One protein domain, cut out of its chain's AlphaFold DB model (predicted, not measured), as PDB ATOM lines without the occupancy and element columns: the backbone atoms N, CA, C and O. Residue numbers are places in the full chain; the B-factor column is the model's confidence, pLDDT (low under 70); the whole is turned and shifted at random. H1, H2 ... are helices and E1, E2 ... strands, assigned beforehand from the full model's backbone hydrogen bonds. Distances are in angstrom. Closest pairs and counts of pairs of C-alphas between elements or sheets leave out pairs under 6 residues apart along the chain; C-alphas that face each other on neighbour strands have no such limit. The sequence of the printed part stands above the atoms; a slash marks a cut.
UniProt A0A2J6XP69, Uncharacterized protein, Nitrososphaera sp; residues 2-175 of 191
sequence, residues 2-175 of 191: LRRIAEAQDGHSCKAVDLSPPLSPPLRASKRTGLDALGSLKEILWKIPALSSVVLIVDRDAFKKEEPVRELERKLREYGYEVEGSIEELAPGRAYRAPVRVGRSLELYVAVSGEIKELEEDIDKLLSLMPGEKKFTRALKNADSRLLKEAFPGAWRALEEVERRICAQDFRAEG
ATOM      1  N   LEU A   2      91.824 161.604 258.778       63.12
ATOM      2  CA  LEU A   2      92.344 160.856 257.618       63.12
ATOM      3  C   LEU A   2      91.287 160.380 256.627       63.12
ATOM      4  O   LEU A   2      91.462 160.547 255.432       63.12
ATOM      5  N   ARG A   3      90.163 159.850 257.121       63.19
ATOM      6  CA  ARG A   3      89.049 159.429 256.265       63.19
ATOM      7  C   ARG A   3      88.548 160.553 255.352       63.19
ATOM      8  O   ARG A   3      88.271 160.294 254.197       63.19
ATOM      9  N   ARG A   4      88.459 161.788 255.853       63.94
ATOM     10  CA  ARG A   4      88.006 162.943 255.061       63.94
ATOM     11  C   ARG A   4      89.065 163.417 254.074       63.94
ATOM     12  O   ARG A   4      88.711 163.775 252.964       63.94
ATOM     13  N   ILE A   5      90.341 163.369 254.460       62.06
ATOM     14  CA  ILE A   5      91.454 163.684 253.553       62.06
ATOM     15  C   ILE A   5      91.514 162.647 252.418       62.06
ATOM     16  O   ILE A   5      91.635 163.026 251.263       62.06
ATOM     17  N   ALA A   6      91.340 161.361 252.735       60.09
ATOM     18  CA  ALA A   6      91.271 160.279 251.755       60.09
ATOM     19  C   ALA A   6      90.014 160.358 250.868       60.09
ATOM     20  O   ALA A   6      90.106 160.164 249.663       60.09
ATOM     21  N   GLU A   7      88.844 160.680 251.433       64.06
ATOM     22  CA  GLU A   7      87.605 160.902 250.664       64.06
ATOM     23  C   GLU A   7      87.718 162.115 249.723       64.06
ATOM     24  O   GLU A   7      87.152 162.089 248.637       64.06
ATOM     25  N   ALA A   8      88.461 163.161 250.106       57.28
ATOM     26  CA  ALA A   8      88.732 164.325 249.257       57.28
ATOM     27  C   ALA A   8      89.762 164.056 248.139       57.28
ATOM     28  O   ALA A   8      89.952 164.915 247.278       57.28
ATOM     29  N   GLN A   9      90.426 162.897 248.163       55.12
ATOM     30  CA  GLN A   9      91.317 162.384 247.114       55.12
ATOM     31  C   GLN A   9      90.649 161.255 246.300       55.12
ATOM     32  O   GLN A   9      91.328 160.347 245.849       55.12
ATOM     33  N   ASP A  10      89.314 161.238 246.174       53.94
ATOM     34  CA  ASP A  10      88.560 160.197 245.442       53.94
ATOM     35  C   ASP A  10      88.806 158.744 245.930       53.94
ATOM     36  O   ASP A  10      88.492 157.760 245.253       53.94
ATOM     37  N   GLY A  11      89.308 158.576 247.161       48.31
ATOM     38  CA  GLY A  11      89.692 157.290 247.744       48.31
ATOM     39  C   GLY A  11      88.506 156.423 248.177       48.31
ATOM     40  O   GLY A  11      88.287 156.209 249.372       48.31
ATOM     41  N   HIS A  12      87.750 155.869 247.228       45.28
ATOM     42  CA  HIS A  12      86.639 154.942 247.493       45.28
ATOM     43  C   HIS A  12      87.070 153.577 248.083       45.28
ATOM     44  O   HIS A  12      86.211 152.815 248.530       45.28
ATOM     45  N   SER A  13      88.372 153.264 248.154       50.72
ATOM     46  CA  SER A  13      88.902 151.986 248.675       50.72
ATOM     47  C   SER A  13      89.597 152.073 250.048       50.72
ATOM     48  O   SER A  13      90.022 151.052 250.595       50.72
ATOM     49  N   CYS A  14      89.681 153.258 250.663       49.44
ATOM     50  CA  CYS A  14      90.446 153.471 251.894       49.44
ATOM     51  C   CYS A  14      89.644 153.129 253.166       49.44
ATOM     52  O   CYS A  14      88.728 153.852 253.565       49.44
ATOM     53  N   LYS A  15      90.027 152.062 253.884       54.38
ATOM     54  CA  LYS A  15      89.542 151.811 255.254       54.38
ATOM     55  C   LYS A  15      90.401 152.572 256.263       54.38
ATOM     56  O   LYS A  15      91.496 152.138 256.605       54.38
ATOM     57  N   ALA A  16      89.889 153.692 256.768       52.91
ATOM     58  CA  ALA A  16      90.501 154.386 257.896       52.91
ATOM     59  C   ALA A  16      90.214 153.627 259.201       52.91
ATOM     60  O   ALA A  16      89.051 153.428 259.557       52.91
ATOM     61  N   VAL A  17      91.268 153.232 259.913       52.84
ATOM     62  CA  VAL A  17      91.181 152.624 261.245       52.84
ATOM     63  C   VAL A  17      91.906 153.541 262.220       52.84
ATOM     64  O   VAL A  17      93.060 153.894 261.986       52.84
ATOM     65  N   ASP A  18      91.219 153.959 263.280       52.75
ATOM     66  CA  ASP A  18      91.860 154.670 264.384       52.75
ATOM     67  C   ASP A  18      92.539 153.645 265.296       52.75
ATOM     68  O   ASP A  18      91.902 152.690 265.745       52.75
ATOM     69  N   LEU A  19      93.842 153.817 265.518       52.12
ATOM     70  CA  LEU A  19      94.665 152.942 266.361       52.12
ATOM     71  C   LEU A  19      94.846 153.501 267.773       52.12
ATOM     72  O   LEU A  19      95.682 153.008 268.531       52.12
ATOM     73  N   SER A  20      94.088 154.543 268.112       49.28
ATOM     74  CA  SER A  20      94.161 155.235 269.391       49.28
ATOM     75  C   SER A  20      93.062 154.734 270.338       49.28
ATOM     76  O   SER A  20      91.886 154.770 269.972       49.28
ATOM     77  N   PRO A  21      93.392 154.340 271.582       47.22
ATOM     78  CA  PRO A  21      94.735 154.120 272.126       47.22
ATOM     79  C   PRO A  21      95.347 152.796 271.623       47.22
ATOM     80  O   PRO A  21      94.598 151.900 271.232       47.22
ATOM     81  N   PRO A  22      96.688 152.643 271.674       50.88
ATOM     82  CA  PRO A  22      97.341 151.406 271.259       50.88
ATOM     83  C   PRO A  22      96.729 150.206 271.992       50.88
ATOM     84  O   PRO A  22      96.580 150.217 273.215       50.88
ATOM     85  N   LEU A  23      96.357 149.187 271.217       52.19
ATOM     86  CA  LEU A  23      95.699 147.959 271.676       52.19
ATOM     87  C   LEU A  23      96.602 147.129 272.595       52.19
ATOM     88  O   LEU A  23      96.111 146.375 273.434       52.19
ATOM     89  N   SER A  24      97.916 147.311 272.473       46.69
ATOM     90  CA  SER A  24      98.927 146.623 273.267       46.69
ATOM     91  C   SER A  24      99.610 147.610 274.232       46.69
ATOM     92  O   SER A  24      99.900 148.748 273.845       46.69
ATOM     93  N   PRO A  25      99.898 147.212 275.488       45.78
ATOM     94  CA  PRO A  25     100.645 148.052 276.417       45.78
ATOM     95  C   PRO A  25     102.047 148.361 275.859       45.78
ATOM     96  O   PRO A  25     102.633 147.514 275.179       45.78
ATOM     97  N   PRO A  26     102.599 149.560 276.127       51.28
ATOM     98  CA  PRO A  26     103.909 149.938 275.615       51.28
ATOM     99  C   PRO A  26     104.966 148.951 276.114       51.28
ATOM    100  O   PRO A  26     105.008 148.619 277.300       51.28
ATOM    101  N   LEU A  27     105.829 148.491 275.204       50.88
ATOM    102  CA  LEU A  27     106.837 147.465 275.496       50.88
ATOM    103  C   LEU A  27     107.850 147.910 276.570       50.88
ATOM    104  O   LEU A  27     108.520 147.060 277.156       50.88
ATOM    105  N   ARG A  28     107.958 149.220 276.855       46.34
ATOM    106  CA  ARG A  28     108.769 149.818 277.934       46.34
ATOM    107  C   ARG A  28     108.141 151.121 278.439       46.34
ATOM    108  O   ARG A  28     107.302 151.712 277.769       46.34
ATOM    109  N   ALA A  29     108.609 151.616 279.589       41.22
ATOM    110  CA  ALA A  29     108.274 152.932 280.149       41.22
ATOM    111  C   ALA A  29     108.855 154.115 279.330       41.22
ATOM    112  O   ALA A  29     109.453 155.038 279.881       41.22
ATOM    113  N   SER A  30     108.740 154.083 278.002       44.16
ATOM    114  CA  SER A  30     109.013 155.230 277.137       44.16
ATOM    115  C   SER A  30     107.788 156.141 277.080       44.16
ATOM    116  O   SER A  30     106.652 155.667 277.133       44.16
ATOM    117  N   LYS A  31     108.006 157.460 276.962       49.34
ATOM    118  CA  LYS A  31     106.933 158.406 276.616       49.34
ATOM    119  C   LYS A  31     106.188 157.858 275.396       49.34
ATOM    120  O   LYS A  31     106.848 157.539 274.411       49.34
ATOM    121  N   ARG A  32     104.859 157.736 275.493       53.06
ATOM    122  CA  ARG A  32     104.009 157.273 274.390       53.06
ATOM    123  C   ARG A  32     104.238 158.182 273.182       53.06
ATOM    124  O   ARG A  32     104.010 159.383 273.299       53.06
ATOM    125  N   THR A  33     104.709 157.635 272.066       62.12
ATOM    126  CA  THR A  33     104.794 158.358 270.788       62.12
ATOM    127  C   THR A  33     103.819 157.748 269.788       62.12
ATOM    128  O   THR A  33     103.414 156.595 269.929       62.12
ATOM    129  N   GLY A  34     103.451 158.493 268.740       63.41
ATOM    130  CA  GLY A  34     102.603 157.961 267.663       63.41
ATOM    131  C   GLY A  34     103.176 156.700 266.991       63.41
ATOM    132  O   GLY A  34     102.424 155.894 266.452       63.41
ATOM    133  N   LEU A  35     104.493 156.470 267.088       74.31
ATOM    134  CA  LEU A  35     105.160 155.260 266.590       74.31
ATOM    135  C   LEU A  35     104.852 154.006 267.422       74.31
ATOM    136  O   LEU A  35     105.052 152.896 266.935       74.31
ATOM    137  N   ASP A  36     104.316 154.135 268.636       73.19
ATOM    138  CA  ASP A  36     103.895 152.974 269.433       73.19
ATOM    139  C   ASP A  36     102.663 152.268 268.839       73.19
ATOM    140  O   ASP A  36     102.424 151.089 269.109       73.19
ATOM    141  N   ALA A  37     101.933 152.934 267.935       74.00
ATOM    142  CA  ALA A  37     100.876 152.315 267.137       74.00
ATOM    143  C   ALA A  37     101.391 151.160 266.250       74.00
ATOM    144  O   ALA A  37     100.608 150.287 265.869       74.00
ATOM    145  N   LEU A  38     102.703 151.090 265.973       80.06
ATOM    146  CA  LEU A  38     103.327 149.957 265.278       80.06
ATOM    147  C   LEU A  38     103.115 148.629 266.020       80.06
ATOM    148  O   LEU A  38     102.984 147.588 265.372       80.06
ATOM    149  N   GLY A  39     103.028 148.645 267.355       75.31
ATOM    150  CA  GLY A  39     102.696 147.452 268.137       75.31
ATOM    151  C   GLY A  39     101.286 146.941 267.829       75.31
ATOM    152  O   GLY A  39     101.096 145.759 267.554       75.31
ATOM    153  N   SER A  40     100.314 147.854 267.761       75.69
ATOM    154  CA  SER A  40      98.905 147.537 267.472       75.69
ATOM    155  C   SER A  40      98.659 147.163 266.011       75.69
ATOM    156  O   SER A  40      97.766 146.370 265.712       75.69
ATOM    157  N   LEU A  41      99.470 147.688 265.088       78.69
ATOM    158  CA  LEU A  41      99.355 147.373 263.668       78.69
ATOM    159  C   LEU A  41      99.542 145.870 263.394       78.69
ATOM    160  O   LEU A  41      98.831 145.318 262.553       78.69
ATOM    161  N   LYS A  42     100.409 145.180 264.151       75.62
ATOM    162  CA  LYS A  42     100.578 143.723 264.034       75.62
ATOM    163  C   LYS A  42      99.249 142.995 264.182       75.62
ATOM    164  O   LYS A  42      98.887 142.206 263.317       75.62
ATOM    165  N   GLU A  43      98.497 143.302 265.235       74.62
ATOM    166  CA  GLU A  43      97.210 142.662 265.527       74.62
ATOM    167  C   GLU A  43      96.170 142.889 264.418       74.62
ATOM    168  O   GLU A  43      95.324 142.033 264.161       74.62
ATOM    169  N   ILE A  44      96.241 144.028 263.728       75.69
ATOM    170  CA  ILE A  44      95.320 144.374 262.639       75.69
ATOM    171  C   ILE A  44      95.685 143.668 261.343       75.69
ATOM    172  O   ILE A  44      94.788 143.217 260.630       75.69
ATOM    173  N   LEU A  45      96.977 143.517 261.050       77.81
ATOM    174  CA  LEU A  45      97.432 142.776 259.873       77.81
ATOM    175  C   LEU A  45      96.920 141.331 259.890       77.81
ATOM    176  O   LEU A  45      96.488 140.834 258.851       77.81
ATOM    177  N   TRP A  46      96.867 140.702 261.070       74.44
ATOM    178  CA  TRP A  46      96.259 139.379 261.252       74.44
ATOM    179  C   TRP A  46      94.749 139.366 260.978       74.44
ATOM    180  O   TRP A  46      94.233 138.402 260.417       74.44
ATOM    181  N   LYS A  47      94.030 140.431 261.348       77.75
ATOM    182  CA  LYS A  47      92.574 140.544 261.150       77.75
ATOM    183  C   LYS A  47      92.185 140.913 259.719       77.75
ATOM    184  O   LYS A  47      91.048 140.665 259.323       77.75
ATOM    185  N   ILE A  48      93.091 141.517 258.950       77.00
ATOM    186  CA  ILE A  48      92.820 141.995 257.588       77.00
ATOM    187  C   ILE A  48      93.843 141.392 256.611       77.00
ATOM    188  O   ILE A  48      94.829 142.044 256.254       77.00
ATOM    189  N   PRO A  49      93.607 140.159 256.115       72.25
ATOM    190  CA  PRO A  49      94.530 139.467 255.216       72.25
ATOM    191  C   PRO A  49      94.838 140.205 253.901       72.25
ATOM    192  O   PRO A  49      95.922 140.032 253.363       72.25
ATOM    193  N   ALA A  50      93.953 141.076 253.416       75.12
ATOM    194  CA  ALA A  50      94.166 141.837 252.180       75.12
ATOM    195  C   ALA A  50      94.901 143.185 252.370       75.12
ATOM    196  O   ALA A  50      95.070 143.929 251.412       75.12
ATOM    197  N   LEU A  51      95.301 143.544 253.596       76.44
ATOM    198  CA  LEU A  51      95.931 144.841 253.871       76.44
ATOM    199  C   LEU A  51      97.381 144.878 253.351       76.44
ATOM    200  O   LEU A  51      98.254 144.231 253.931       76.44
ATOM    201  N   SER A  52      97.610 145.655 252.288       80.12
ATOM    202  CA  SER A  52      98.896 145.815 251.587       80.12
ATOM    203  C   SER A  52      99.586 147.162 251.825       80.12
ATOM    204  O   SER A  52     100.785 147.297 251.575       80.12
ATOM    205  N   SER A  53      98.862 148.171 252.312       83.31
ATOM    206  CA  SER A  53      99.388 149.515 252.570       83.31
ATOM    207  C   SER A  53      98.742 150.135 253.803       83.31
ATOM    208  O   SER A  53      97.547 149.956 254.034       83.31
ATOM    209  N   VAL A  54      99.524 150.865 254.600       83.62
ATOM    210  CA  VAL A  54      99.059 151.531 255.828       83.62
ATOM    211  C   VAL A  54      99.613 152.942 255.897       83.62
ATOM    212  O   VAL A  54     100.809 153.129 255.722       83.62
ATOM    213  N   VAL A  55      98.761 153.915 256.222       83.69
ATOM    214  CA  VAL A  55      99.184 155.282 256.549       83.69
ATOM    215  C   VAL A  55      99.078 155.491 258.053       83.69
ATOM    216  O   VAL A  55      97.993 155.389 258.624       83.69
ATOM    217  N   LEU A  56     100.201 155.803 258.687       84.50
ATOM    218  CA  LEU A  56     100.294 156.172 260.089       84.50
ATOM    219  C   LEU A  56     100.531 157.679 260.199       84.50
ATOM    220  O   LEU A  56     101.477 158.188 259.604       84.50
ATOM    221  N   ILE A  57      99.703 158.385 260.971       81.06
ATOM    222  CA  ILE A  57      99.993 159.769 261.364       81.06
ATOM    223  C   ILE A  57     100.712 159.755 262.703       81.06
ATOM    224  O   ILE A  57     100.260 159.103 263.644       81.06
ATOM    225  N   VAL A  58     101.801 160.507 262.789       82.19
ATOM    226  CA  VAL A  58     102.558 160.709 264.024       82.19
ATOM    227  C   VAL A  58     102.887 162.183 264.201       82.19
ATOM    228  O   VAL A  58     103.135 162.881 263.222       82.19
ATOM    229  N   ASP A  59     102.934 162.661 265.437       81.12
ATOM    230  CA  ASP A  59     103.413 164.016 265.720       81.12
ATOM    231  C   ASP A  59     104.916 164.139 265.449       81.12
ATOM    232  O   ASP A  59     105.679 163.180 265.624       81.12
ATOM    233  N   ARG A  60     105.371 165.341 265.076       78.44
ATOM    234  CA  ARG A  60     106.795 165.662 264.886       78.44
ATOM    235  C   ARG A  60     107.630 165.330 266.122       78.44
ATOM    236  O   ARG A  60     108.786 164.914 265.998       78.44
ATOM    237  N   ASP A  61     107.031 165.432 267.305       77.06
ATOM    238  CA  ASP A  61     107.610 165.043 268.592       77.06
ATOM    239  C   ASP A  61     108.114 163.596 268.648       77.06
ATOM    240  O   ASP A  61     109.056 163.307 269.392       77.06
ATOM    241  N   ALA A  62     107.565 162.705 267.816       76.00
ATOM    242  CA  ALA A  62     108.011 161.321 267.712       76.00
ATOM    243  C   ALA A  62     109.453 161.180 267.188       76.00
ATOM    244  O   ALA A  62     110.080 160.158 267.450       76.00
ATOM    245  N   PHE A  63     109.994 162.197 266.504       74.75
ATOM    246  CA  PHE A  63     111.324 162.159 265.881       74.75
ATOM    247  C   PHE A  63     112.358 163.079 266.547       74.75
ATOM    248  O   PHE A  63     113.488 163.173 266.086       74.75
ATOM    249  N   LYS A  64     112.013 163.770 267.641       64.50
ATOM    250  CA  LYS A  64     112.805 164.890 268.192       64.50
ATOM    251  C   LYS A  64     114.230 164.578 268.672       64.50
ATOM    252  O   LYS A  64     114.949 165.513 269.017       64.50
ATOM    253  N   LYS A  65     114.639 163.311 268.761       59.94
ATOM    254  CA  LYS A  65     115.943 162.925 269.330       59.94
ATOM    255  C   LYS A  65     116.987 162.505 268.293       59.94
ATOM    256  O   LYS A  65     118.165 162.509 268.626       59.94
ATOM    257  N   GLU A  66     116.576 162.167 267.072       62.62
ATOM    258  CA  GLU A  66     117.443 161.591 266.038       62.62
ATOM    259  C   GLU A  66     116.985 162.019 264.632       62.62
ATOM    260  O   GLU A  66     115.944 162.649 264.454       62.62
ATOM    261  N   GLU A  67     117.770 161.670 263.613       82.25
ATOM    262  CA  GLU A  67     117.351 161.764 262.213       82.25
ATOM    263  C   GLU A  67     116.081 160.904 261.998       82.25
ATOM    264  O   GLU A  67     116.105 159.717 262.339       82.25
ATOM    265  N   PRO A  68     114.973 161.449 261.449       82.94
ATOM    266  CA  PRO A  68     113.673 160.766 261.420       82.94
ATOM    267  C   PRO A  68     113.689 159.359 260.818       82.94
ATOM    268  O   PRO A  68     113.004 158.464 261.311       82.94
ATOM    269  N   VAL A  69     114.504 159.153 259.780       88.62
ATOM    270  CA  VAL A  69     114.681 157.849 259.130       88.62
ATOM    271  C   VAL A  69     115.294 156.830 260.090       88.62
ATOM    272  O   VAL A  69     114.780 155.721 260.209       88.62
ATOM    273  N   ARG A  70     116.345 157.210 260.827       87.56
ATOM    274  CA  ARG A  70     117.016 156.315 261.784       87.56
ATOM    275  C   ARG A  70     116.101 155.943 262.941       87.56
ATOM    276  O   ARG A  70     116.026 154.771 263.304       87.56
ATOM    277  N   GLU A  71     115.364 156.914 263.477       87.50
ATOM    278  CA  GLU A  71     114.403 156.667 264.554       87.50
ATOM    279  C   GLU A  71     113.272 155.741 264.084       87.50
ATOM    280  O   GLU A  71     112.886 154.816 264.805       87.50
ATOM    281  N   LEU A  72     112.780 155.932 262.853       89.31
ATOM    282  CA  LEU A  72     111.774 155.059 262.252       89.31
ATOM    283  C   LEU A  72     112.304 153.630 262.067       89.31
ATOM    284  O   LEU A  72     111.642 152.686 262.494       89.31
ATOM    285  N   GLU A  73     113.503 153.450 261.505       90.50
ATOM    286  CA  GLU A  73     114.133 152.126 261.380       90.50
ATOM    287  C   GLU A  73     114.310 151.447 262.740       90.50
ATOM    288  O   GLU A  73     113.981 150.269 262.907       90.50
ATOM    289  N   ARG A  74     114.809 152.192 263.733       88.69
ATOM    290  CA  ARG A  74     115.014 151.705 265.098       88.69
ATOM    291  C   ARG A  74     113.700 151.222 265.704       88.69
ATOM    292  O   ARG A  74     113.657 150.126 266.261       88.69
ATOM    293  N   LYS A  75     112.627 152.008 265.569       88.25
ATOM    294  CA  LYS A  75     111.290 151.668 266.071       88.25
ATOM    295  C   LYS A  75     110.670 150.484 265.338       88.25
ATOM    296  O   LYS A  75     110.121 149.598 265.986       88.25
ATOM    297  N   LEU A  76     110.808 150.414 264.016       90.69
ATOM    298  CA  LEU A  76     110.363 149.261 263.231       90.69
ATOM    299  C   LEU A  76     111.031 147.973 263.722       90.69
ATOM    300  O   LEU A  76     110.334 147.005 264.026       90.69
ATOM    301  N   ARG A  77     112.355 147.985 263.916       89.62
ATOM    302  CA  ARG A  77     113.091 146.837 264.470       89.62
ATOM    303  C   ARG A  77     112.674 146.506 265.903       89.62
ATOM    304  O   ARG A  77     112.487 145.332 266.211       89.62
ATOM    305  N   GLU A  78     112.488 147.512 266.762       88.31
ATOM    306  CA  GLU A  78     112.018 147.347 268.150       88.31
ATOM    307  C   GLU A  78     110.674 146.606 268.203       88.31
ATOM    308  O   GLU A  78     110.487 145.703 269.017       88.31
ATOM    309  N   TYR A  79     109.768 146.933 267.281       86.81
ATOM    310  CA  TYR A  79     108.481 146.263 267.149       86.81
ATOM    311  C   TYR A  79     108.530 145.009 266.273       86.81
ATOM    312  O   TYR A  79     107.484 144.413 266.047       86.81
ATOM    313  N   GLY A  80     109.699 144.552 265.814       88.38
ATOM    314  CA  GLY A  80     109.874 143.318 265.041       88.38
ATOM    315  C   GLY A  80     109.319 143.387 263.617       88.38
ATOM    316  O   GLY A  80     108.696 142.421 263.171       88.38
ATOM    317  N   TYR A  81     109.483 144.534 262.964       91.44
ATOM    318  CA  TYR A  81     109.345 144.726 261.524       91.44
ATOM    319  C   TYR A  81     110.741 144.705 260.892       91.44
ATOM    320  O   TYR A  81     111.679 145.316 261.409       91.44
ATOM    321  N   GLU A  82     110.874 144.017 259.767       92.12
ATOM    322  CA  GLU A  82     112.073 144.041 258.930       92.12
ATOM    323  C   GLU A  82     111.862 145.047 257.796       92.12
ATOM    324  O   GLU A  82     110.796 145.062 257.195       92.12
ATOM    325  N   VAL A  83     112.839 145.900 257.497       92.94
ATOM    326  CA  VAL A  83     112.740 146.849 256.377       92.94
ATOM    327  C   VAL A  83     113.301 146.160 255.129       92.94
ATOM    328  O   VAL A  83     114.470 145.785 255.113       92.94
ATOM    329  N   GLU A  84     112.477 145.965 254.095       90.94
ATOM    330  CA  GLU A  84     112.836 145.219 252.870       90.94
ATOM    331  C   GLU A  84     113.630 146.066 251.849       90.94
ATOM    332  O   GLU A  84     113.944 145.602 250.755       90.94
ATOM    333  N   GLY A  85     113.959 147.314 252.186       88.12
ATOM    334  CA  GLY A  85     114.647 148.269 251.321       88.12
ATOM    335  C   GLY A  85     115.062 149.527 252.083       88.12
ATOM    336  O   GLY A  85     115.186 149.507 253.303       88.12
ATOM    337  N   SER A  86     115.270 150.636 251.374       89.12
ATOM    338  CA  SER A  86     115.510 151.936 252.008       89.12
ATOM    339  C   SER A  86     114.194 152.627 252.358       89.12
ATOM    340  O   SER A  86     113.251 152.610 251.559       89.12
ATOM    341  N   ILE A  87     114.155 153.299 253.506       93.12
ATOM    342  CA  ILE A  87     113.089 154.255 253.808       93.12
ATOM    343  C   ILE A  87     113.254 155.468 252.888       93.12
ATOM    344  O   ILE A  87     114.324 156.071 252.826       93.12
ATOM    345  N   GLU A  88     112.198 155.807 252.160       93.50
ATOM    346  CA  GLU A  88     112.166 156.925 251.221       93.50
ATOM    347  C   GLU A  88     111.455 158.119 251.854       93.50
ATOM    348  O   GLU A  88     110.365 157.983 252.411       93.50
ATOM    349  N   GLU A  89     112.051 159.302 251.756       92.50
ATOM    350  CA  GLU A  89     111.403 160.547 252.149       92.50
ATOM    351  C   GLU A  89     110.533 161.058 250.993       92.50
ATOM    352  O   GLU A  89     111.032 161.461 249.946       92.50
ATOM    353  N   LEU A  90     109.213 161.022 251.183       89.50
ATOM    354  CA  LEU A  90     108.228 161.464 250.190       89.50
ATOM    355  C   LEU A  90     108.017 162.980 250.235       89.50
ATOM    356  O   LEU A  90     107.703 163.615 249.230       89.50
ATOM    357  N   ALA A  91     108.148 163.559 251.429       86.75
ATOM    358  CA  ALA A  91     108.084 164.992 251.654       86.75
ATOM    359  C   ALA A  91     109.059 165.365 252.780       86.75
ATOM    360  O   ALA A  91     108.956 164.759 253.851       86.75
ATOM    361  N   PRO A  92     109.943 166.364 252.581       85.50
ATOM    362  CA  PRO A  92     110.982 166.727 253.544       85.50
ATOM    363  C   PRO A  92     110.439 166.922 254.959       85.50
ATOM    364  O   PRO A  92     109.652 167.832 255.211       85.50
ATOM    365  N   GLY A  93     110.823 166.048 255.885       82.88
ATOM    366  CA  GLY A  93     110.390 166.065 257.275       82.88
ATOM    367  C   GLY A  93     108.912 165.735 257.517       82.88
ATOM    368  O   GLY A  93     108.479 165.776 258.670       82.88
ATOM    369  N   ARG A  94     108.126 165.437 256.479       85.88
ATOM    370  CA  ARG A  94     106.655 165.392 256.538       85.88
ATOM    371  C   ARG A  94     106.043 164.067 256.136       85.88
ATOM    372  O   ARG A  94     104.947 163.769 256.599       85.88
ATOM    373  N   ALA A  95     106.695 163.289 255.285       90.31
ATOM    374  CA  ALA A  95     106.168 161.996 254.885       90.31
ATOM    375  C   ALA A  95     107.289 161.035 254.499       90.31
ATOM    376  O   ALA A  95     108.219 161.421 253.792       90.31
ATOM    377  N   TYR A  96     107.157 159.777 254.912       92.88
ATOM    378  CA  TYR A  96     108.101 158.707 254.601       92.88
ATOM    379  C   TYR A  96     107.371 157.466 254.100       92.88
ATOM    380  O   TYR A  96     106.250 157.190 254.532       92.88
ATOM    381  N   ARG A  97     108.029 156.691 253.238       94.00
ATOM    382  CA  ARG A  97     107.624 155.341 252.840       94.00
ATOM    383  C   ARG A  97     108.654 154.338 253.330       94.00
ATOM    384  O   ARG A  97     109.843 154.499 253.076       94.00
ATOM    385  N   ALA A  98     108.195 153.279 253.972       94.50
ATOM    386  CA  ALA A  98     109.007 152.163 254.412       94.50
ATOM    387  C   ALA A  98     108.380 150.849 253.910       94.50
ATOM    388  O   ALA A  98     107.313 150.464 254.399       94.50
ATOM    389  N   PRO A  99     109.015 150.144 252.959       93.00
ATOM    390  CA  PRO A  99     108.632 148.775 252.637       93.00
ATOM    391  C   PRO A  99     109.071 147.871 253.793       93.00
ATOM    392  O   PRO A  99     110.258 147.805 254.125       93.00
ATOM    393  N   VAL A 100     108.117 147.212 254.445       93.62
ATOM    394  CA  VAL A 100     108.369 146.428 255.658       93.62
ATOM    395  C   VAL A 100     107.790 145.024 255.568       93.62
ATOM    396  O   VAL A 100     106.743 144.797 254.971       93.62
ATOM    397  N   ARG A 101     108.436 144.077 256.246       90.44
ATOM    398  CA  ARG A 101     107.977 142.705 256.427       90.44
ATOM    399  C   ARG A 101     107.657 142.438 257.887       90.44
ATOM    400  O   ARG A 101     108.457 142.688 258.788       90.44
ATOM    401  N   VAL A 102     106.476 141.877 258.111       86.94
ATOM    402  CA  VAL A 102     105.991 141.447 259.423       86.94
ATOM    403  C   VAL A 102     105.049 140.256 259.252       86.94
ATOM    404  O   VAL A 102     103.839 140.388 259.089       86.94
ATOM    405  N   GLY A 103     105.631 139.063 259.145       84.56
ATOM    406  CA  GLY A 103     104.921 137.868 258.667       84.56
ATOM    407  C   GLY A 103     104.577 137.908 257.166       84.56
ATOM    408  O   GLY A 103     104.555 136.864 256.526       84.56
ATOM    409  N   ARG A 104     104.378 139.100 256.591       85.06
ATOM    410  CA  ARG A 104     104.195 139.387 255.159       85.06
ATOM    411  C   ARG A 104     104.715 140.781 254.805       85.06
ATOM    412  O   ARG A 104     104.891 141.598 255.711       85.06
ATOM    413  N   SER A 105     104.891 141.055 253.516       88.44
ATOM    414  CA  SER A 105     105.250 142.384 253.008       88.44
ATOM    415  C   SER A 105     104.084 143.374 253.116       88.44
ATOM    416  O   SER A 105     102.921 143.015 252.909       88.44
ATOM    417  N   LEU A 106     104.408 144.617 253.457       89.56
ATOM    418  CA  LEU A 106     103.494 145.735 253.654       89.56
ATOM    419  C   LEU A 106     104.210 147.041 253.289       89.56
ATOM    420  O   LEU A 106     105.347 147.265 253.693       89.56
ATOM    421  N   GLU A 107     103.519 147.946 252.603       90.19
ATOM    422  CA  GLU A 107     103.995 149.322 252.434       90.19
ATOM    423  C   GLU A 107     103.505 150.184 253.605       90.19
ATOM    424  O   GLU A 107     102.301 150.415 253.770       90.19
ATOM    425  N   LEU A 108     104.430 150.658 254.441       91.31
ATOM    426  CA  LEU A 108     104.126 151.581 255.527       91.31
ATOM    427  C   LEU A 108     104.417 153.017 255.089       91.31
ATOM    428  O   LEU A 108     105.537 153.358 254.720       91.31
ATOM    429  N   TYR A 109     103.423 153.879 255.215       90.75
ATOM    430  CA  TYR A 109     103.528 155.311 254.992       90.75
ATOM    431  C   TYR A 109     103.425 156.018 256.336       90.75
ATOM    432  O   TYR A 109     102.484 155.787 257.091       90.75
ATOM    433  N   VAL A 110     104.381 156.886 256.644       90.00
ATOM    434  CA  VAL A 110     104.394 157.661 257.888       90.00
ATOM    435  C   VAL A 110     104.233 159.127 257.539       90.00
ATOM    436  O   VAL A 110     105.136 159.729 256.969       90.00
ATOM    437  N   ALA A 111     103.079 159.691 257.875       88.25
ATOM    438  CA  ALA A 111     102.780 161.106 257.759       88.25
ATOM    439  C   ALA A 111     103.098 161.805 259.084       88.25
ATOM    440  O   ALA A 111     102.581 161.430 260.136       88.25
ATOM    441  N   VAL A 112     103.944 162.827 259.031       86.69
ATOM    442  CA  VAL A 112     104.317 163.623 260.199       86.69
ATOM    443  C   VAL A 112     103.417 164.845 260.283       86.69
ATOM    444  O   VAL A 112     103.360 165.642 259.342       86.69
ATOM    445  N   SER A 113     102.729 164.973 261.411       82.31
ATOM    446  CA  SER A 113     101.894 166.116 261.758       82.31
ATOM    447  C   SER A 113     102.674 167.165 262.539       82.31
ATOM    448  O   SER A 113     103.560 166.826 263.328       82.31
ATOM    449  N   GLY A 114     102.311 168.427 262.329       68.94
ATOM    450  CA  GLY A 114     102.989 169.581 262.903       68.94
ATOM    451  C   GLY A 114     104.248 169.959 262.125       68.94
ATOM    452  O   GLY A 114     104.983 169.109 261.607       68.94
ATOM    453  N   GLU A 115     104.492 171.262 261.994       64.50
ATOM    454  CA  GLU A 115     105.751 171.786 261.455       64.50
ATOM    455  C   GLU A 115     106.827 171.802 262.547       64.50
ATOM    456  O   GLU A 115     107.995 171.507 262.282       64.50
ATOM    457  N   ILE A 116     106.415 172.111 263.780       58.88
ATOM    458  CA  ILE A 116     107.290 172.353 264.927       58.88
ATOM    459  C   ILE A 116     107.028 171.326 266.039       58.88
ATOM    460  O   ILE A 116     107.999 170.803 266.603       58.88
ATOM    461  N   LYS A 117     105.765 171.004 266.358       59.69
ATOM    462  CA  LYS A 117     105.432 170.071 267.452       59.69
ATOM    463  C   LYS A 117     104.355 169.037 267.127       59.69
ATOM    464  O   LYS A 117     104.652 167.844 267.075       59.69
ATOM    465  N   GLU A 118     103.112 169.469 266.953       71.38
ATOM    466  CA  GLU A 118     101.950 168.585 267.108       71.38
ATOM    467  C   GLU A 118     100.906 168.802 266.013       71.38
ATOM    468  O   GLU A 118     100.854 169.855 265.377       71.38
ATOM    469  N   LEU A 119     100.034 167.808 265.838       74.50
ATOM    470  CA  LEU A 119      98.845 167.866 264.985       74.50
ATOM    471  C   LEU A 119      97.972 169.119 265.204       74.50
ATOM    472  O   LEU A 119      97.292 169.558 264.277       74.50
ATOM    473  N   GLU A 120      97.990 169.712 266.402       77.88
ATOM    474  CA  GLU A 120      97.277 170.962 266.698       77.88
ATOM    475  C   GLU A 120      97.688 172.112 265.766       77.88
ATOM    476  O   GLU A 120      96.831 172.883 265.346       77.88
ATOM    477  N   GLU A 121      98.951 172.174 265.333       80.38
ATOM    478  CA  GLU A 121      99.419 173.199 264.388       80.38
ATOM    479  C   GLU A 121      98.741 173.065 263.021       80.38
ATOM    480  O   GLU A 121      98.360 174.060 262.405       80.38
ATOM    481  N   ASP A 122      98.552 171.831 262.552       82.00
ATOM    482  CA  ASP A 122      97.888 171.564 261.277       82.00
ATOM    483  C   ASP A 122      96.377 171.870 261.377       82.00
ATOM    484  O   ASP A 122      95.757 172.354 260.423       82.00
ATOM    485  N   ILE A 123      95.777 171.649 262.554       83.38
ATOM    486  CA  ILE A 123      94.386 172.020 262.860       83.38
ATOM    487  C   ILE A 123      94.220 173.542 262.877       83.38
ATOM    488  O   ILE A 123      93.301 174.064 262.239       83.38
ATOM    489  N   ASP A 124      95.107 174.255 263.564       85.25
ATOM    490  CA  ASP A 124      95.100 175.717 263.636       85.25
ATOM    491  C   ASP A 124      95.333 176.333 262.260       85.25
ATOM    492  O   ASP A 124      94.653 177.291 261.878       85.25
ATOM    493  N   LYS A 125      96.218 175.730 261.459       87.19
ATOM    494  CA  LYS A 125      96.418 176.113 260.065       87.19
ATOM    495  C   LYS A 125      95.120 175.973 259.276       87.19
ATOM    496  O   LYS A 125      94.711 176.939 258.637       87.19
ATOM    497  N   LEU A 126      94.413 174.844 259.386       87.38
ATOM    498  CA  LEU A 126      93.115 174.670 258.726       87.38
ATOM    499  C   LEU A 126      92.095 175.736 259.156       87.38
ATOM    500  O   LEU A 126      91.405 176.304 258.310       87.38
ATOM    501  N   LEU A 127      91.993 176.014 260.457       87.44
ATOM    502  CA  LEU A 127      91.057 177.010 260.987       87.44
ATOM    503  C   LEU A 127      91.416 178.432 260.534       87.44
ATOM    504  O   LEU A 127      90.526 179.201 260.178       87.44
ATOM    505  N   SER A 128      92.704 178.778 260.477       88.44
ATOM    506  CA  SER A 128      93.161 180.091 260.003       88.44
ATOM    507  C   SER A 128      92.881 180.321 258.513       88.44
ATOM    508  O   SER A 128      92.519 181.430 258.120       88.44
ATOM    509  N   LEU A 129      92.959 179.266 257.696       88.75
ATOM    510  CA  LEU A 129      92.586 179.300 256.280       88.75
ATOM    511  C   LEU A 129      91.064 179.421 256.072       88.75
ATOM    512  O   LEU A 129      90.610 179.751 254.976       88.75
ATOM    513  N   MET A 130      90.267 179.182 257.118       89.00
ATOM    514  CA  MET A 130      88.806 179.235 257.098       89.00
ATOM    515  C   MET A 130      88.266 180.196 258.173       89.00
ATOM    516  O   MET A 130      87.593 179.756 259.103       89.00
ATOM    517  N   PRO A 131      88.465 181.524 258.045       76.94
ATOM    518  CA  PRO A 131      88.183 182.501 259.109       76.94
ATOM    519  C   PRO A 131      86.712 182.580 259.577       76.94
ATOM    520  O   PRO A 131      86.421 183.190 260.606       76.94
ATOM    521  N   GLY A 132      85.771 181.957 258.856       80.50
ATOM    522  CA  GLY A 132      84.367 181.814 259.263       80.50
ATOM    523  C   GLY A 132      84.056 180.560 260.091       80.50
ATOM    524  O   GLY A 132      82.956 180.441 260.631       80.50
ATOM    525  N   GLU A 133      84.998 179.627 260.209       82.75
ATOM    526  CA  GLU A 133      84.788 178.334 260.841       82.75
ATOM    527  C   GLU A 133      85.628 178.202 262.111       82.75
ATOM    528  O   GLU A 133      86.850 178.248 262.087       82.75
ATOM    529  N   LYS A 134      84.953 178.034 263.252       80.25
ATOM    530  CA  LYS A 134      85.600 177.966 264.575       80.25
ATOM    531  C   LYS A 134      85.691 176.546 265.119       80.25
ATOM    532  O   LYS A 134      86.297 176.320 266.162       80.25
ATOM    533  N   LYS A 135      85.026 175.588 264.467       84.88
ATOM    534  CA  LYS A 135      85.001 174.189 264.897       84.88
ATOM    535  C   LYS A 135      85.769 173.342 263.899       84.88
ATOM    536  O   LYS A 135      85.337 173.199 262.757       84.88
ATOM    537  N   PHE A 136      86.832 172.685 264.362       81.12
ATOM    538  CA  PHE A 136      87.660 171.802 263.535       81.12
ATOM    539  C   PHE A 136      86.841 170.770 262.748       81.12
ATOM    540  O   PHE A 136      87.048 170.582 261.556       81.12
ATOM    541  N   THR A 137      85.846 170.143 263.378       80.06
ATOM    542  CA  THR A 137      85.003 169.134 262.716       80.06
ATOM    543  C   THR A 137      84.205 169.683 261.535       80.06
ATOM    544  O   THR A 137      83.967 168.956 260.572       80.06
ATOM    545  N   ARG A 138      83.793 170.953 261.592       82.69
ATOM    546  CA  ARG A 138      83.119 171.631 260.483       82.69
ATOM    547  C   ARG A 138      84.117 172.125 259.442       82.69
ATOM    548  O   ARG A 138      83.854 171.932 258.262       82.69
ATOM    549  N   ALA A 139      85.261 172.665 259.864       84.62
ATOM    550  CA  ALA A 139      86.330 173.081 258.953       84.62
ATOM    551  C   ALA A 139      86.786 171.901 258.096       84.62
ATOM    552  O   ALA A 139      86.728 171.961 256.877       84.62
ATOM    553  N   LEU A 140      87.074 170.760 258.723       82.06
ATOM    554  CA  LEU A 140      87.456 169.528 258.039       82.06
ATOM    555  C   LEU A 140      86.373 169.009 257.077       82.06
ATOM    556  O   LEU A 140      86.692 168.366 256.084       82.06
ATOM    557  N   LYS A 141      85.091 169.237 257.384       80.94
ATOM    558  CA  LYS A 141      83.976 168.808 256.528       80.94
ATOM    559  C   LYS A 141      83.793 169.725 255.315       80.94
ATOM    560  O   LYS A 141      83.376 169.244 254.267       80.94
ATOM    561  N   ASN A 142      84.032 171.021 255.488       83.94
ATOM    562  CA  ASN A 142      83.744 172.050 254.492       83.94
ATOM    563  C   ASN A 142      84.978 172.454 253.672       83.94
ATOM    564  O   ASN A 142      84.829 173.140 252.666       83.94
ATOM    565  N   ALA A 143      86.177 172.078 254.115       84.56
ATOM    566  CA  ALA A 143      87.417 172.334 253.404       84.56
ATOM    567  C   ALA A 143      87.460 171.552 252.087       84.56
ATOM    568  O   ALA A 143      87.140 170.363 252.043       84.56
ATOM    569  N   ASP A 144      87.888 172.227 251.025       85.69
ATOM    570  CA  ASP A 144      88.201 171.583 249.756       85.69
ATOM    571  C   ASP A 144      89.589 170.912 249.790       85.69
ATOM    572  O   ASP A 144      90.358 171.024 250.753       85.69
ATOM    573  N   SER A 145      89.925 170.201 248.715       79.44
ATOM    574  CA  SER A 145      91.202 169.494 248.576       79.44
ATOM    575  C   SER A 145      92.418 170.419 248.671       79.44
ATOM    576  O   SER A 145      93.460 170.014 249.188       79.44
ATOM    577  N   ARG A 146      92.301 171.676 248.228       87.62
ATOM    578  CA  ARG A 146      93.393 172.653 248.290       87.62
ATOM    579  C   ARG A 146      93.679 173.052 249.734       87.62
ATOM    580  O   ARG A 146      94.838 173.011 250.146       87.62
ATOM    581  N   LEU A 147      92.642 173.385 250.497       87.56
ATOM    582  CA  LEU A 147      92.755 173.752 251.909       87.56
ATOM    583  C   LEU A 147      93.298 172.590 252.748       87.56
ATOM    584  O   LEU A 147      94.186 172.783 253.577       87.56
ATOM    585  N   LEU A 148      92.822 171.367 252.493       85.00
ATOM    586  CA  LEU A 148      93.305 170.171 253.185       85.00
ATOM    587  C   LEU A 148      94.769 169.860 252.861       85.00
ATOM    588  O   LEU A 148      95.526 169.499 253.761       85.00
ATOM    589  N   LYS A 149      95.191 170.030 251.602       86.25
ATOM    590  CA  LYS A 149      96.590 169.862 251.188       86.25
ATOM    591  C   LYS A 149      97.518 170.869 251.865       86.25
ATOM    592  O   LYS A 149      98.638 170.521 252.230       86.25
ATOM    593  N   GLU A 150      97.066 172.109 252.007       87.06
ATOM    594  CA  GLU A 150      97.847 173.180 252.624       87.06
ATOM    595  C   GLU A 150      97.958 173.017 254.146       87.06
ATOM    596  O   GLU A 150      99.032 173.241 254.716       87.06
ATOM    597  N   ALA A 151      96.869 172.585 254.787       86.25
ATOM    598  CA  ALA A 151      96.811 172.345 256.223       86.25
ATOM    599  C   ALA A 151      97.526 171.052 256.650       86.25
ATOM    600  O   ALA A 151      98.226 171.062 257.653       86.25
ATOM    601  N   PHE A 152      97.412 169.963 255.878       86.94
ATOM    602  CA  PHE A 152      97.951 168.640 256.232       86.94
ATOM    603  C   PHE A 152      98.897 168.086 255.155       86.94
ATOM    604  O   PHE A 152      98.632 167.026 254.575       86.94
ATOM    605  N   PRO A 153     100.026 168.758 254.868       86.88
ATOM    606  CA  PRO A 153     100.885 168.399 253.743       86.88
ATOM    607  C   PRO A 153     101.469 166.982 253.860       86.88
ATOM    608  O   PRO A 153     101.534 166.268 252.862       86.88
ATOM    609  N   GLY A 154     101.849 166.542 255.065       85.69
ATOM    610  CA  GLY A 154     102.387 165.195 255.291       85.69
ATOM    611  C   GLY A 154     101.364 164.093 255.013       85.69
ATOM    612  O   GLY A 154     101.636 163.164 254.252       85.69
ATOM    613  N   ALA A 155     100.157 164.231 255.569       84.31
ATOM    614  CA  ALA A 155      99.069 163.280 255.345       84.31
ATOM    615  C   ALA A 155      98.626 163.259 253.876       84.31
ATOM    616  O   ALA A 155      98.422 162.182 253.320       84.31
ATOM    617  N   TRP A 156      98.539 164.431 253.237       85.75
ATOM    618  CA  TRP A 156      98.193 164.543 251.821       85.75
ATOM    619  C   TRP A 156      99.189 163.793 250.932       85.75
ATOM    620  O   TRP A 156      98.770 163.018 250.075       85.75
ATOM    621  N   ARG A 157     100.499 163.987 251.146       87.12
ATOM    622  CA  ARG A 157     101.543 163.324 250.343       87.12
ATOM    623  C   ARG A 157     101.612 161.822 250.570       87.12
ATOM    624  O   ARG A 157     101.817 161.085 249.613       87.12
ATOM    625  N   ALA A 158     101.422 161.365 251.806       85.56
ATOM    626  CA  ALA A 158     101.353 159.938 252.092       85.56
ATOM    627  C   ALA A 158     100.178 159.271 251.354       85.56
ATOM    628  O   ALA A 158     100.359 158.215 250.756       85.56
ATOM    629  N   LEU A 159      98.997 159.898 251.361       82.75
ATOM    630  CA  LEU A 159      97.814 159.370 250.676       82.75
ATOM    631  C   LEU A 159      97.944 159.419 249.144       82.75
ATOM    632  O   LEU A 159      97.616 158.440 248.483       82.75
ATOM    633  N   GLU A 160      98.514 160.491 248.592       83.88
ATOM    634  CA  GLU A 160      98.757 160.627 247.148       83.88
ATOM    635  C   GLU A 160      99.723 159.550 246.627       83.88
ATOM    636  O   GLU A 160      99.518 158.988 245.552       83.88
ATOM    637  N   GLU A 161     100.762 159.208 247.397       85.00
ATOM    638  CA  GLU A 161     101.675 158.124 247.020       85.00
ATOM    639  C   GLU A 161     101.000 156.745 247.120       85.00
ATOM    640  O   GLU A 161     101.227 155.894 246.254       85.00
ATOM    641  N   VAL A 162     100.141 156.525 248.124       82.12
ATOM    642  CA  VAL A 162      99.323 155.304 248.224       82.12
ATOM    643  C   VAL A 162      98.441 155.155 246.987       82.12
ATOM    644  O   VAL A 162      98.476 154.107 246.343       82.12
ATOM    645  N   GLU A 163      97.696 156.196 246.620       76.62
ATOM    646  CA  GLU A 163      96.807 156.189 245.456       76.62
ATOM    647  C   GLU A 163      97.584 155.926 244.163       76.62
ATOM    648  O   GLU A 163      97.258 155.005 243.414       76.62
ATOM    649  N   ARG A 164      98.685 156.659 243.939       77.81
ATOM    650  CA  ARG A 164      99.552 156.482 242.766       77.81
ATOM    651  C   ARG A 164     100.005 155.033 242.608       77.81
ATOM    652  O   ARG A 164     100.085 154.531 241.487       77.81
ATOM    653  N   ARG A 165     100.324 154.359 243.715       73.19
ATOM    654  CA  ARG A 165     100.801 152.973 243.694       73.19
ATOM    655  C   ARG A 165      99.690 151.947 243.569       73.19
ATOM    656  O   ARG A 165      99.906 150.984 242.842       73.19
ATOM    657  N   ILE A 166      98.541 152.146 244.209       68.12
ATOM    658  CA  ILE A 166      97.368 151.284 244.005       68.12
ATOM    659  C   ILE A 166      96.965 151.338 242.528       68.12
ATOM    660  O   ILE A 166      96.971 150.307 241.860       68.12
ATOM    661  N   CYS A 167      96.794 152.541 241.975       57.28
ATOM    662  CA  CYS A 167      96.482 152.735 240.562       57.28
ATOM    663  C   CYS A 167      97.546 152.112 239.642       57.28
ATOM    664  O   CYS A 167      97.203 151.487 238.645       57.28
ATOM    665  N   ALA A 168      98.839 152.224 239.970       56.91
ATOM    666  CA  ALA A 168      99.906 151.597 239.183       56.91
ATOM    667  C   ALA A 168      99.954 150.059 239.305       56.91
ATOM    668  O   ALA A 168     100.407 149.391 238.371       56.91
ATOM    669  N   GLN A 169      99.535 149.490 240.439       54.59
ATOM    670  CA  GLN A 169      99.453 148.042 240.652       54.59
ATOM    671  C   GLN A 169      98.262 147.438 239.907       54.59
ATOM    672  O   GLN A 169      98.445 146.434 239.217       54.59
ATOM    673  N   ASP A 170      97.102 148.096 239.947       46.22
ATOM    674  CA  ASP A 170      95.920 147.709 239.168       46.22
ATOM    675  C   ASP A 170      96.226 147.760 237.660       46.22
ATOM    676  O   ASP A 170      95.922 146.831 236.914       46.22
ATOM    677  N   PHE A 171      96.984 148.767 237.220       33.81
ATOM    678  CA  PHE A 171      97.422 148.892 235.827       33.81
ATOM    679  C   PHE A 171      98.349 147.756 235.361       33.81
ATOM    680  O   PHE A 171      98.276 147.301 234.219       33.81
ATOM    681  N   ARG A 172      99.234 147.274 236.245       43.03
ATOM    682  CA  ARG A 172     100.113 146.127 235.958       43.03
ATOM    683  C   ARG A 172      99.357 144.803 235.966       43.03
ATOM    684  O   ARG A 172      99.739 143.909 235.215       43.03
ATOM    685  N   ALA A 173      98.313 144.682 236.782       45.22
ATOM    686  CA  ALA A 173      97.441 143.513 236.790       45.22
ATOM    687  C   ALA A 173      96.559 143.438 235.528       45.22
ATOM    688  O   ALA A 173      96.263 142.340 235.062       45.22
ATOM    689  N   GLU A 174      96.195 144.585 234.938       42.09
ATOM    690  CA  GLU A 174      95.307 144.653 233.766       42.09
ATOM    691  C   GLU A 174      96.015 144.737 232.401       42.09
ATOM    692  O   GLU A 174      95.362 144.610 231.364       42.09
ATOM    693  N   GLY A 175      97.337 144.934 232.350       37.97
ATOM    694  CA  GLY A 175      98.120 144.857 231.107       37.97
ATOM    695  C   GLY A 175      97.744 145.870 230.010       37.97
ATOM    696  O   GLY A 175      98.179 145.716 228.868       37.97
TER     697      GLY A 175
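This is residues 2 to 175 of the 191 residues of an uncharacterized protein of Nitrososphaera sp (UniProt A0A2J6XP69). A strongly twisted sheet of four strands has the long helix H8 along one face and the helices H2 and H4 on the other, three layers with helices on both faces of a sheet. Beyond the ends of E1 and E4, the short helices H5, H6 and H7 form a small head at one end of the body, and residues 167 to 175, of which 167 to 174 belong to H8, stick out as a free arm. The printed part has 174 residues, with eight named helices and four named strands in the order H1 H2 E1 H3 H4 E2 E3 E4 H5 H6 H7 H8; the sheet is mixed, in the order E1 E4 E3 E2, and the class is mixed, helices and strands. It is compact, with a radius of gyration of the C-alphas of 16.3 A, and spans 49 by 48 by 29 A.

H1, residues 2 to 7, begins at C-alpha 2 (92.344, 160.856, 257.618). After residues 8 to 33, which hold no named element, H2 runs over residues 34 to 47, 21.1 A long. E1, residues 53 to 59, is 20.0 A long; H3, residues 60 to 63, follows it directly. H4 is residues 68 to 78, 15.1 A, and E2 is residues 88 to 91. E3, residues 95 to 102, is 21.0 A long and bends by 53 degrees at residue 99. E4, residues 104 to 113, is 27.6 A long and ends at C-alpha 113 (101.894, 166.116, 261.758). H5, residues 119 to 129, measures 15.7 A; H6 is residues 136 to 142 and H7 residues 145 to 151. H8, residues 153 to 174, is 31.5 A long and ends at C-alpha 174 (95.307, 144.653, 233.766).

E1 and E4 are parallel neighbours at 30 degrees, with N 56 and O 109 within hydrogen-bond range at 2.8 A. E2, E3 and E4 form a meander, each strand the antiparallel neighbour of the one before, in two hairpins: N 88 and O 97 are 2.8 A apart, and N 98 and O 108 are 2.8 A apart. E1, H3 H4 and E2 make a split strand-helix-strand unit, two strands running the same way with E4 and E3 between them, and its crossover is right-handed. H8 is on the sheet at a height of 9.0 A, over E4 and E3, along the strands at 13 degrees to E4 on the local plane; its closest C-alphas to E4 are those of Gly 154 and Ala 111, 4.8 A. H4, on the opposite face at a height of 9.3 A, lies over E3. H2 is on the sheet at a height of 6.4 A, over none of the strands; with residues 35 to 38 alone it only just touches H4, with 3 pairs of C-alphas within 8 A, the closest those of Leu 35 and Lys 75 at 7.1 A. H3 and H5 only graze the sheet. H5 touches H7, closest at the C-alphas of Leu 126 and Ala 151, 5.0 A, at a steep tilt of 56 degrees, opposite ways. H5 touches H6 too, closest at Leu 127 and Ala 139, whose C-alphas are 6.5 A apart. H1 touches residues 155 to 159 of H8, closest at the C-alphas of Ala 6 and Leu 159, 6.7 A. Every O i to N i+4 pair is within hydrogen-bond range in H1, H4, H5, H6, H7 and H8; in H2 5 of 10 are, and H3 is too short for such a pair.

The C-alphas farthest apart are those of Ala 29 and Gly 175, 50.7 A. The printed part has no cut. The link from H1 to H2, 26 residues, is long. The mean pLDDT of the printed part is 75.4, and residues 2 to 34, 64 to 66, 114 to 117 and 166 to 175 are under 70.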